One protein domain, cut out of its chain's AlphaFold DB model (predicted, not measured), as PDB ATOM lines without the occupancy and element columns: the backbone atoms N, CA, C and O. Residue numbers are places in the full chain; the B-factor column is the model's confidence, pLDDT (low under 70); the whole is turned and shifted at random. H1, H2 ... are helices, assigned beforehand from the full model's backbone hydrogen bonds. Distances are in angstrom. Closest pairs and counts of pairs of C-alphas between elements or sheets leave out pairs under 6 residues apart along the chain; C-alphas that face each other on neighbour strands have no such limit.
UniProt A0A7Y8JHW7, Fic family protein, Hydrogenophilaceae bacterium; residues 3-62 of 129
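This is residues 3 to 62 of the 129 residues of the protein "Fic family protein" of Hydrogenophilaceae bacterium (UniProt A0A7Y8JHW7). A short helix, H1, lies crosswise to the long helix H3, and H2 forms a hairpin with the first part of H3. The link turning from H2 into H3 lies at one end of the long axis, and the last residues of H3 lie toward the other. The printed part has 60 residues with three named helices, H1, H2, H3, and no named strand: all helix. It is loose, with a radius of gyration of the C-alphas of 14.3 A, and spans 51 by 16 by 15 A, a rod.

H1, residues 8 to 14, is about perpendicular, at 76 degrees, to H2, residues 16 to 27. They are close but not clearly touching; their closest C-alphas, of Val 12 and Tyr 19, are 6.9 A apart. H1 touches H3, residues 38 to 61, with residues 47 to 51 of H3 alone, about perpendicular at 75 degrees; the closest C-alphas, of Leu 11 and Ile 47, are 6.5 A apart. H2 and H3 form a helical hairpin, opposite ways at a shallow tilt of 32 degrees, only just short of steep. H2 touches residues 38 to 43 of H3 alone; the closest C-alphas, of Thr 22 and Tyr 40, are 4.9 A apart. In H1, H2 and H3 every O i to N i+4 pair is within hydrogen-bond range.

H1 begins at C-alpha 8 (277.358, 387.453, 228.748) and is 9.8 A long from first to last C-alpha. H2 measures 16.2 A. H3 measures 34.4 A and ends at C-alpha 61 (290.759, 389.923, 213.678).

The two C-alphas farthest apart, of Glu 32 and Thr 62, are 50.7 A apart. The printed part has no cut; the link H1 to H2 is tight and H2 to H3 is short. Residues 3 and 60 to 62 have pLDDT under 70.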
ATOM      1  N   GLY A   3     275.361 387.559 221.820       63.03
ATOM      2  CA  GLY A   3     275.302 386.547 222.888       63.03
ATOM      3  C   GLY A   3     275.593 385.105 222.437       63.03
ATOM      4  O   GLY A   3     275.919 384.263 223.261       63.03
ATOM      5  N   ARG A   4     275.522 384.810 221.127       70.81
ATOM      6  CA  ARG A   4     275.897 383.502 220.557       70.81
ATOM      7  C   ARG A   4     277.415 383.323 220.448       70.81
ATOM      8  O   ARG A   4     277.892 382.194 220.432       70.81
ATOM      9  N   TYR A   5     278.158 384.423 220.341       73.06
ATOM     10  CA  TYR A   5     279.604 384.431 220.099       73.06
ATOM     11  C   TYR A   5     280.403 384.917 221.313       73.06
ATOM     12  O   TYR A   5     281.566 384.544 221.478       73.06
ATOM     13  N   ILE A   6     279.774 385.725 222.169       86.19
ATOM     14  CA  ILE A   6     280.319 386.250 223.417       86.19
ATOM     15  C   ILE A   6     279.371 385.853 224.552       86.19
ATOM     16  O   ILE A   6     278.225 386.295 224.573       86.19
ATOM     17  N   SER A   7     279.842 385.041 225.504       91.44
ATOM     18  CA  SER A   7     279.062 384.715 226.708       91.44
ATOM     19  C   SER A   7     278.923 385.951 227.593       91.44
ATOM     20  O   SER A   7     279.923 386.518 228.043       91.44
ATOM     21  N   LEU A   8     277.677 386.350 227.845       93.06
ATOM     22  CA  LEU A   8     277.358 387.453 228.748       93.06
ATOM     23  C   LEU A   8     277.573 387.038 230.206       93.06
ATOM     24  O   LEU A   8     278.036 387.845 230.999       93.06
ATOM     25  N   GLU A   9     277.320 385.775 230.539       93.38
ATOM     26  CA  GLU A   9     277.518 385.193 231.869       93.38
ATOM     27  C   GLU A   9     278.987 385.268 232.278       93.38
ATOM     28  O   GLU A   9     279.291 385.668 233.396       93.38
ATOM     29  N   ARG A  10     279.915 384.985 231.353       95.31
ATOM     30  CA  ARG A  10     281.350 385.182 231.595       95.31
ATOM     31  C   ARG A  10     281.673 386.644 231.903       95.31
ATOM     32  O   ARG A  10     282.470 386.906 232.798       95.31
ATOM     33  N   LEU A  11     281.098 387.590 231.157       96.06
ATOM     34  CA  LEU A  11     281.324 389.018 231.402       96.06
ATOM     35  C   LEU A  11     280.733 389.455 232.745       96.06
ATOM     36  O   LEU A  11     281.347 390.264 233.435       96.06
ATOM     37  N   VAL A  12     279.583 388.901 233.131       96.25
ATOM     38  CA  VAL A  12     278.975 389.132 234.444       96.25
ATOM     39  C   VAL A  12     279.856 388.567 235.554       96.25
ATOM     40  O   VAL A  12     280.165 389.295 236.488       96.25
ATOM     41  N   GLU A  13     280.340 387.331 235.426       97.25
ATOM     42  CA  GLU A  13     281.229 386.695 236.409       97.25
ATOM     43  C   GLU A  13     282.536 387.486 236.588       97.25
ATOM     44  O   GLU A  13     282.972 387.750 237.707       97.25
ATOM     45  N   GLN A  14     283.131 387.956 235.488       97.19
ATOM     46  CA  GLN A  14     284.323 388.813 235.519       97.19
ATOM     47  C   GLN A  14     284.080 390.173 236.191       97.19
ATOM     48  O   GLN A  14     285.033 390.815 236.625       97.19
ATOM     49  N   ASN A  15     282.824 390.618 236.275       96.50
ATOM     50  CA  ASN A  15     282.415 391.882 236.888       96.50
ATOM     51  C   ASN A  15     281.478 391.661 238.092       96.50
ATOM     52  O   ASN A  15     280.679 392.543 238.418       96.50
ATOM     53  N   LYS A  16     281.574 390.503 238.763       96.81
ATOM     54  CA  LYS A  16     280.625 390.080 239.808       96.81
ATOM     55  C   LYS A  16     280.493 391.064 240.971       96.81
ATOM     56  O   LYS A  16     279.397 391.253 241.487       96.81
ATOM     57  N   ASP A  17     281.573 391.742 241.351       97.88
ATOM     58  CA  ASP A  17     281.533 392.692 242.467       97.88
ATOM     59  C   ASP A  17     280.622 393.880 242.125       97.88
ATOM     60  O   ASP A  17     279.744 394.247 242.902       97.88
ATOM     61  N   ARG A  18     280.747 394.415 240.901       96.31
ATOM     62  CA  ARG A  18     279.862 395.475 240.390       96.31
ATOM     63  C   ARG A  18     278.436 394.989 240.168       96.31
ATOM     64  O   ARG A  18     277.502 395.768 240.349       96.31
ATOM     65  N   TYR A  19     278.264 393.732 239.764       97.12
ATOM     66  CA  TYR A  19     276.943 393.120 239.656       97.12
ATOM     67  C   TYR A  19     276.205 393.185 240.998       97.12
ATOM     68  O   TYR A  19     275.115 393.752 241.060       97.12
ATOM     69  N   TYR A  20     276.822 392.684 242.072       97.81
ATOM     70  CA  TYR A  20     276.204 392.696 243.397       97.81
ATOM     71  C   TYR A  20     276.048 394.111 243.957       97.81
ATOM     72  O   TYR A  20     274.979 394.433 244.466       97.81
ATOM     73  N   GLU A  21     277.049 394.982 243.794       98.00
ATOM     74  CA  GLU A  21     276.983 396.376 244.254       98.00
ATOM     75  C   GLU A  21     275.810 397.139 243.616       98.00
ATOM     76  O   GLU A  21     275.050 397.834 244.293       98.00
ATOM     77  N   THR A  22     275.654 397.039 242.293       97.88
ATOM     78  CA  THR A  22     274.598 397.769 241.579       97.88
ATOM     79  C   THR A  22     273.222 397.164 241.815       97.88
ATOM     80  O   THR A  22     272.254 397.914 241.930       97.88
ATOM     81  N   LEU A  23     273.132 395.839 241.956       97.38
ATOM     82  CA  LEU A  23     271.894 395.158 242.320       97.38
ATOM     83  C   LEU A  23     271.436 395.543 243.728       97.38
ATOM     84  O   LEU A  23     270.262 395.855 243.916       97.38
ATOM     85  N   GLU A  24     272.348 395.570 244.701       97.56
ATOM     86  CA  GLU A  24     272.047 395.998 246.065       97.56
ATOM     87  C   GLU A  24     271.519 397.433 246.075       97.56
ATOM     88  O   GLU A  24     270.423 397.676 246.584       97.56
ATOM     89  N   LYS A  25     272.247 398.372 245.453       97.56
ATOM     90  CA  LYS A  25     271.828 399.780 245.350       97.56
ATOM     91  C   LYS A  25     270.443 399.917 244.726       97.56
ATOM     92  O   LYS A  25     269.619 400.666 245.243       97.56
ATOM     93  N   SER A  26     270.175 399.166 243.660       97.38
ATOM     94  CA  SER A  26     268.884 399.196 242.973       97.38
ATOM     95  C   SER A  26     267.760 398.440 243.675       97.38
ATOM     96  O   SER A  26     266.608 398.587 243.279       97.38
ATOM     97  N   SER A  27     268.059 397.663 244.716       96.31
ATOM     98  CA  SER A  27     267.056 396.946 245.513       96.31
ATOM     99  C   SER A  27     266.624 397.719 246.764       96.31
ATOM    100  O   SER A  27     265.617 397.373 247.384       96.31
ATOM    101  N   GLN A  28     267.352 398.772 247.150       97.06
ATOM    102  CA  GLN A  28     266.992 399.594 248.307       97.06
ATOM    103  C   GLN A  28     265.636 400.273 248.089       97.06
ATOM    104  O   GLN A  28     265.421 400.916 247.068       97.06
ATOM    105  N   GLY A  29     264.715 400.146 249.047       96.31
ATOM    106  CA  GLY A  29     263.374 400.732 248.934       96.31
ATOM    107  C   GLY A  29     262.443 400.016 247.943       96.31
ATOM    108  O   GLY A  29     261.474 400.621 247.470       96.31
ATOM    109  N   TRP A  30     262.749 398.766 247.564       95.06
ATOM    110  CA  TRP A  30     261.969 397.996 246.586       95.06
ATOM    111  C   TRP A  30     260.516 397.794 247.020       95.06
ATOM    112  O   TRP A  30     259.601 398.089 246.250       95.06
ATOM    113  N   HIS A  31     260.297 397.339 248.257       95.06
ATOM    114  CA  HIS A  31     258.957 397.053 248.783       95.06
ATOM    115  C   HIS A  31     258.100 398.316 248.929       95.06
ATOM    116  O   HIS A  31     256.880 398.258 248.810       95.06
ATOM    117  N   GLU A  32     258.743 399.462 249.128       96.88
ATOM    118  CA  GLU A  32     258.123 400.777 249.243       96.88
ATOM    119  C   GLU A  32     257.921 401.460 247.881       96.88
ATOM    120  O   GLU A  32     257.376 402.564 247.830       96.88
ATOM    121  N   GLY A  33     258.385 400.851 246.782       95.19
ATOM    122  CA  GLY A  33     258.323 401.434 245.439       95.19
ATOM    123  C   GLY A  33     259.206 402.676 245.257       95.19
ATOM    124  O   GLY A  33     258.961 403.471 244.354       95.19
ATOM    125  N   LYS A  34     260.215 402.864 246.116       96.50
ATOM    126  CA  LYS A  34     261.135 404.019 246.115       96.50
ATOM    127  C   LYS A  34     262.532 403.680 245.592       96.50
ATOM    128  O   LYS A  34     263.448 404.486 245.736       96.50
ATOM    129  N   HIS A  35     262.700 402.487 245.034       96.88
ATOM    130  CA  HIS A  35     263.976 402.026 244.516       96.88
ATOM    131  C   HIS A  35     264.417 402.807 243.276       96.88
ATOM    132  O   HIS A  35     263.594 403.237 242.466       96.88
ATOM    133  N   ASP A  36     265.732 402.949 243.116       97.19
ATOM    134  CA  ASP A  36     266.345 403.514 241.916       97.19
ATOM    135  C   ASP A  36     266.927 402.388 241.040       97.19
ATOM    136  O   ASP A  36     267.954 401.801 241.394       97.19
ATOM    137  N   PRO A  37     266.322 402.057 239.885       96.88
ATOM    138  CA  PRO A  37     266.813 400.985 239.022       96.88
ATOM    139  C   PRO A  37     268.029 401.388 238.169       96.88
ATOM    140  O   PRO A  37     268.658 400.525 237.550       96.88
ATOM    141  N   TRP A  38     268.376 402.679 238.095       97.94
ATOM    142  CA  TRP A  38     269.413 403.170 237.183       97.94
ATOM    143  C   TRP A  38     270.810 402.574 237.403       97.94
ATOM    144  O   TRP A  38     271.462 402.271 236.397       97.94
ATOM    145  N   PRO A  39     271.300 402.361 238.641       97.94
ATOM    146  CA  PRO A  39     272.578 401.695 238.877       97.94
ATOM    147  C   PRO A  39     272.678 400.340 238.169       97.94
ATOM    148  O   PRO A  39     273.640 400.102 237.432       97.94
ATOM    149  N   TYR A  40     271.669 399.479 238.324       97.69
ATOM    150  CA  TYR A  40     271.662 398.158 237.701       97.69
ATOM    151  C   TYR A  40     271.439 398.218 236.180       97.69
ATOM    152  O   TYR A  40     272.115 397.515 235.429       97.69
ATOM    153  N   ILE A  41     270.573 399.112 235.687       98.19
ATOM    154  CA  ILE A  41     270.391 399.326 234.238       98.19
ATOM    155  C   ILE A  41     271.716 399.740 233.578       98.19
ATOM    156  O   ILE A  41     272.100 399.185 232.546       98.19
ATOM    157  N   ASN A  42     272.450 400.674 234.186       98.00
ATOM    158  CA  ASN A  42     273.748 401.118 233.682       98.00
ATOM    159  C   ASN A  42     274.779 399.984 233.667       98.00
ATOM    160  O   ASN A  42     275.556 399.874 232.715       98.00
ATOM    161  N   TYR A  43     274.763 399.111 234.677       97.94
ATOM    162  CA  TYR A  43     275.590 397.907 234.692       97.94
ATOM    163  C   TYR A  43     275.259 396.965 233.521       97.94
ATOM    164  O   TYR A  43     276.161 396.543 232.796       97.94
ATOM    165  N   VAL A  44     273.976 396.695 233.262       97.38
ATOM    166  CA  VAL A  44     273.555 395.850 232.130       97.38
ATOM    167  C   VAL A  44     274.010 396.450 230.795       97.38
ATOM    168  O   VAL A  44     274.565 395.742 229.951       97.38
ATOM    169  N   LEU A  45     273.851 397.764 230.607       97.56
ATOM    170  CA  LEU A  45     274.323 398.460 229.405       97.56
ATOM    171  C   LEU A  45     275.848 398.395 229.255       97.56
ATOM    172  O   LEU A  45     276.350 398.241 228.140       97.56
ATOM    173  N   PHE A  46     276.593 398.465 230.359       97.19
ATOM    174  CA  PHE A  46     278.042 398.278 230.360       97.19
ATOM    175  C   PHE A  46     278.444 396.866 229.899       97.19
ATOM    176  O   PHE A  46     279.337 396.738 229.054       97.19
ATOM    177  N   ILE A  47     277.763 395.820 230.381       97.31
ATOM    178  CA  ILE A  47     278.004 394.434 229.950       97.31
ATOM    179  C   ILE A  47     277.705 394.271 228.459       97.31
ATOM    180  O   ILE A  47     278.540 393.751 227.718       97.31
ATOM    181  N   LEU A  48     276.564 394.785 227.990       95.62
ATOM    182  CA  LEU A  48     276.202 394.738 226.572       95.62
ATOM    183  C   LEU A  48     277.234 395.466 225.708       95.62
ATOM    184  O   LEU A  48     277.730 394.901 224.735       95.62
ATOM    185  N   LYS A  49     277.619 396.691 226.080       94.56
ATOM    186  CA  LYS A  49     278.644 397.463 225.364       94.56
ATOM    187  C   LYS A  49     279.965 396.699 225.272       94.56
ATOM    188  O   LYS A  49     280.584 396.677 224.211       94.56
ATOM    189  N   THR A  50     280.379 396.064 226.364       94.69
ATOM    190  CA  THR A  50     281.607 395.260 226.414       94.69
ATOM    191  C   THR A  50     281.515 394.052 225.488       94.69
ATOM    192  O   THR A  50     282.431 393.816 224.706       94.69
ATOM    193  N   ALA A  51     280.376 393.356 225.484       93.25
ATOM    194  CA  ALA A  51     280.147 392.225 224.593       93.25
ATOM    195  C   ALA A  51     280.210 392.622 223.110       93.25
ATOM    196  O   ALA A  51     280.835 391.932 222.308       93.25
ATOM    197  N   TYR A  52     279.604 393.753 222.736       89.62
ATOM    198  CA  TYR A  52     279.670 394.262 221.362       89.62
ATOM    199  C   TYR A  52     281.087 394.671 220.958       89.62
ATOM    200  O   TYR A  52     281.487 394.421 219.822       89.62
ATOM    201  N   LYS A  53     281.855 395.271 221.875       89.31
ATOM    202  CA  LYS A  53     283.254 395.624 221.624       89.31
ATOM    203  C   LYS A  53     284.102 394.375 221.373       89.31
ATOM    204  O   LYS A  53     284.774 394.305 220.351       89.31
ATOM    205  N   GLU A  54     284.003 393.376 222.248       89.81
ATOM    206  CA  GLU A  54     284.741 392.116 222.107       89.81
ATOM    207  C   GLU A  54     284.337 391.362 220.831       89.81
ATOM    208  O   GLU A  54     285.175 390.801 220.128       89.81
ATOM    209  N   PHE A  55     283.050 391.384 220.481       86.75
ATOM    210  CA  PHE A  55     282.575 390.823 219.221       86.75
ATOM    211  C   PHE A  55     283.195 391.527 218.010       86.75
ATOM    212  O   PHE A  55     283.682 390.858 217.101       86.75
ATOM    213  N   ALA A  56     283.203 392.862 217.997       82.94
ATOM    214  CA  ALA A  56     283.775 393.638 216.901       82.94
ATOM    215  C   ALA A  56     285.285 393.395 216.743       82.94
ATOM    216  O   ALA A  56     285.755 393.258 215.615       82.94
ATOM    217  N   GLU A  57     286.024 393.288 217.849       83.75
ATOM    218  CA  GLU A  57     287.452 392.944 217.848       83.75
ATOM    219  C   GLU A  57     287.681 391.559 217.232       83.75
ATOM    220  O   GLU A  57     288.433 391.434 216.267       83.75
ATOM    221  N   ARG A  58     286.944 390.535 217.682       80.12
ATOM    222  CA  ARG A  58     287.065 389.174 217.134       80.12
ATOM    223  C   ARG A  58     286.719 389.102 215.648       80.12
ATOM    224  O   ARG A  58     287.421 388.434 214.895       80.12
ATOM    225  N   VAL A  59     285.664 389.798 215.215       74.31
ATOM    226  CA  VAL A  59     285.274 389.863 213.796       74.31
ATOM    227  C   VAL A  59     286.328 390.602 212.969       74.31
ATOM    228  O   VAL A  59     286.651 390.161 211.866       74.31
ATOM    229  N   GLY A  60     286.893 391.691 213.501       62.97
ATOM    230  CA  GLY A  60     287.966 392.452 212.860       62.97
ATOM    231  C   GLY A  60     289.281 391.675 212.734       62.97
ATOM    232  O   GLY A  60     290.003 391.847 211.753       62.97
ATOM    233  N   GLU A  61     289.574 390.788 213.685       59.19
ATOM    234  CA  GLU A  61     290.759 389.923 213.678       59.19
ATOM    235  C   GLU A  61     290.616 388.704 212.759       59.19
ATOM    236  O   GLU A  61     291.604 388.250 212.168       59.19
ATOM    237  N   THR A  62     289.396 388.199 212.547       57.50
ATOM    238  CA  THR A  62     289.129 387.197 211.510       57.50
ATOM    239  C   THR A  62     289.245 387.813 210.119       57.50
ATOM    240  O   THR A  62     288.259 388.187 209.484       57.50
TER     241      THR A  62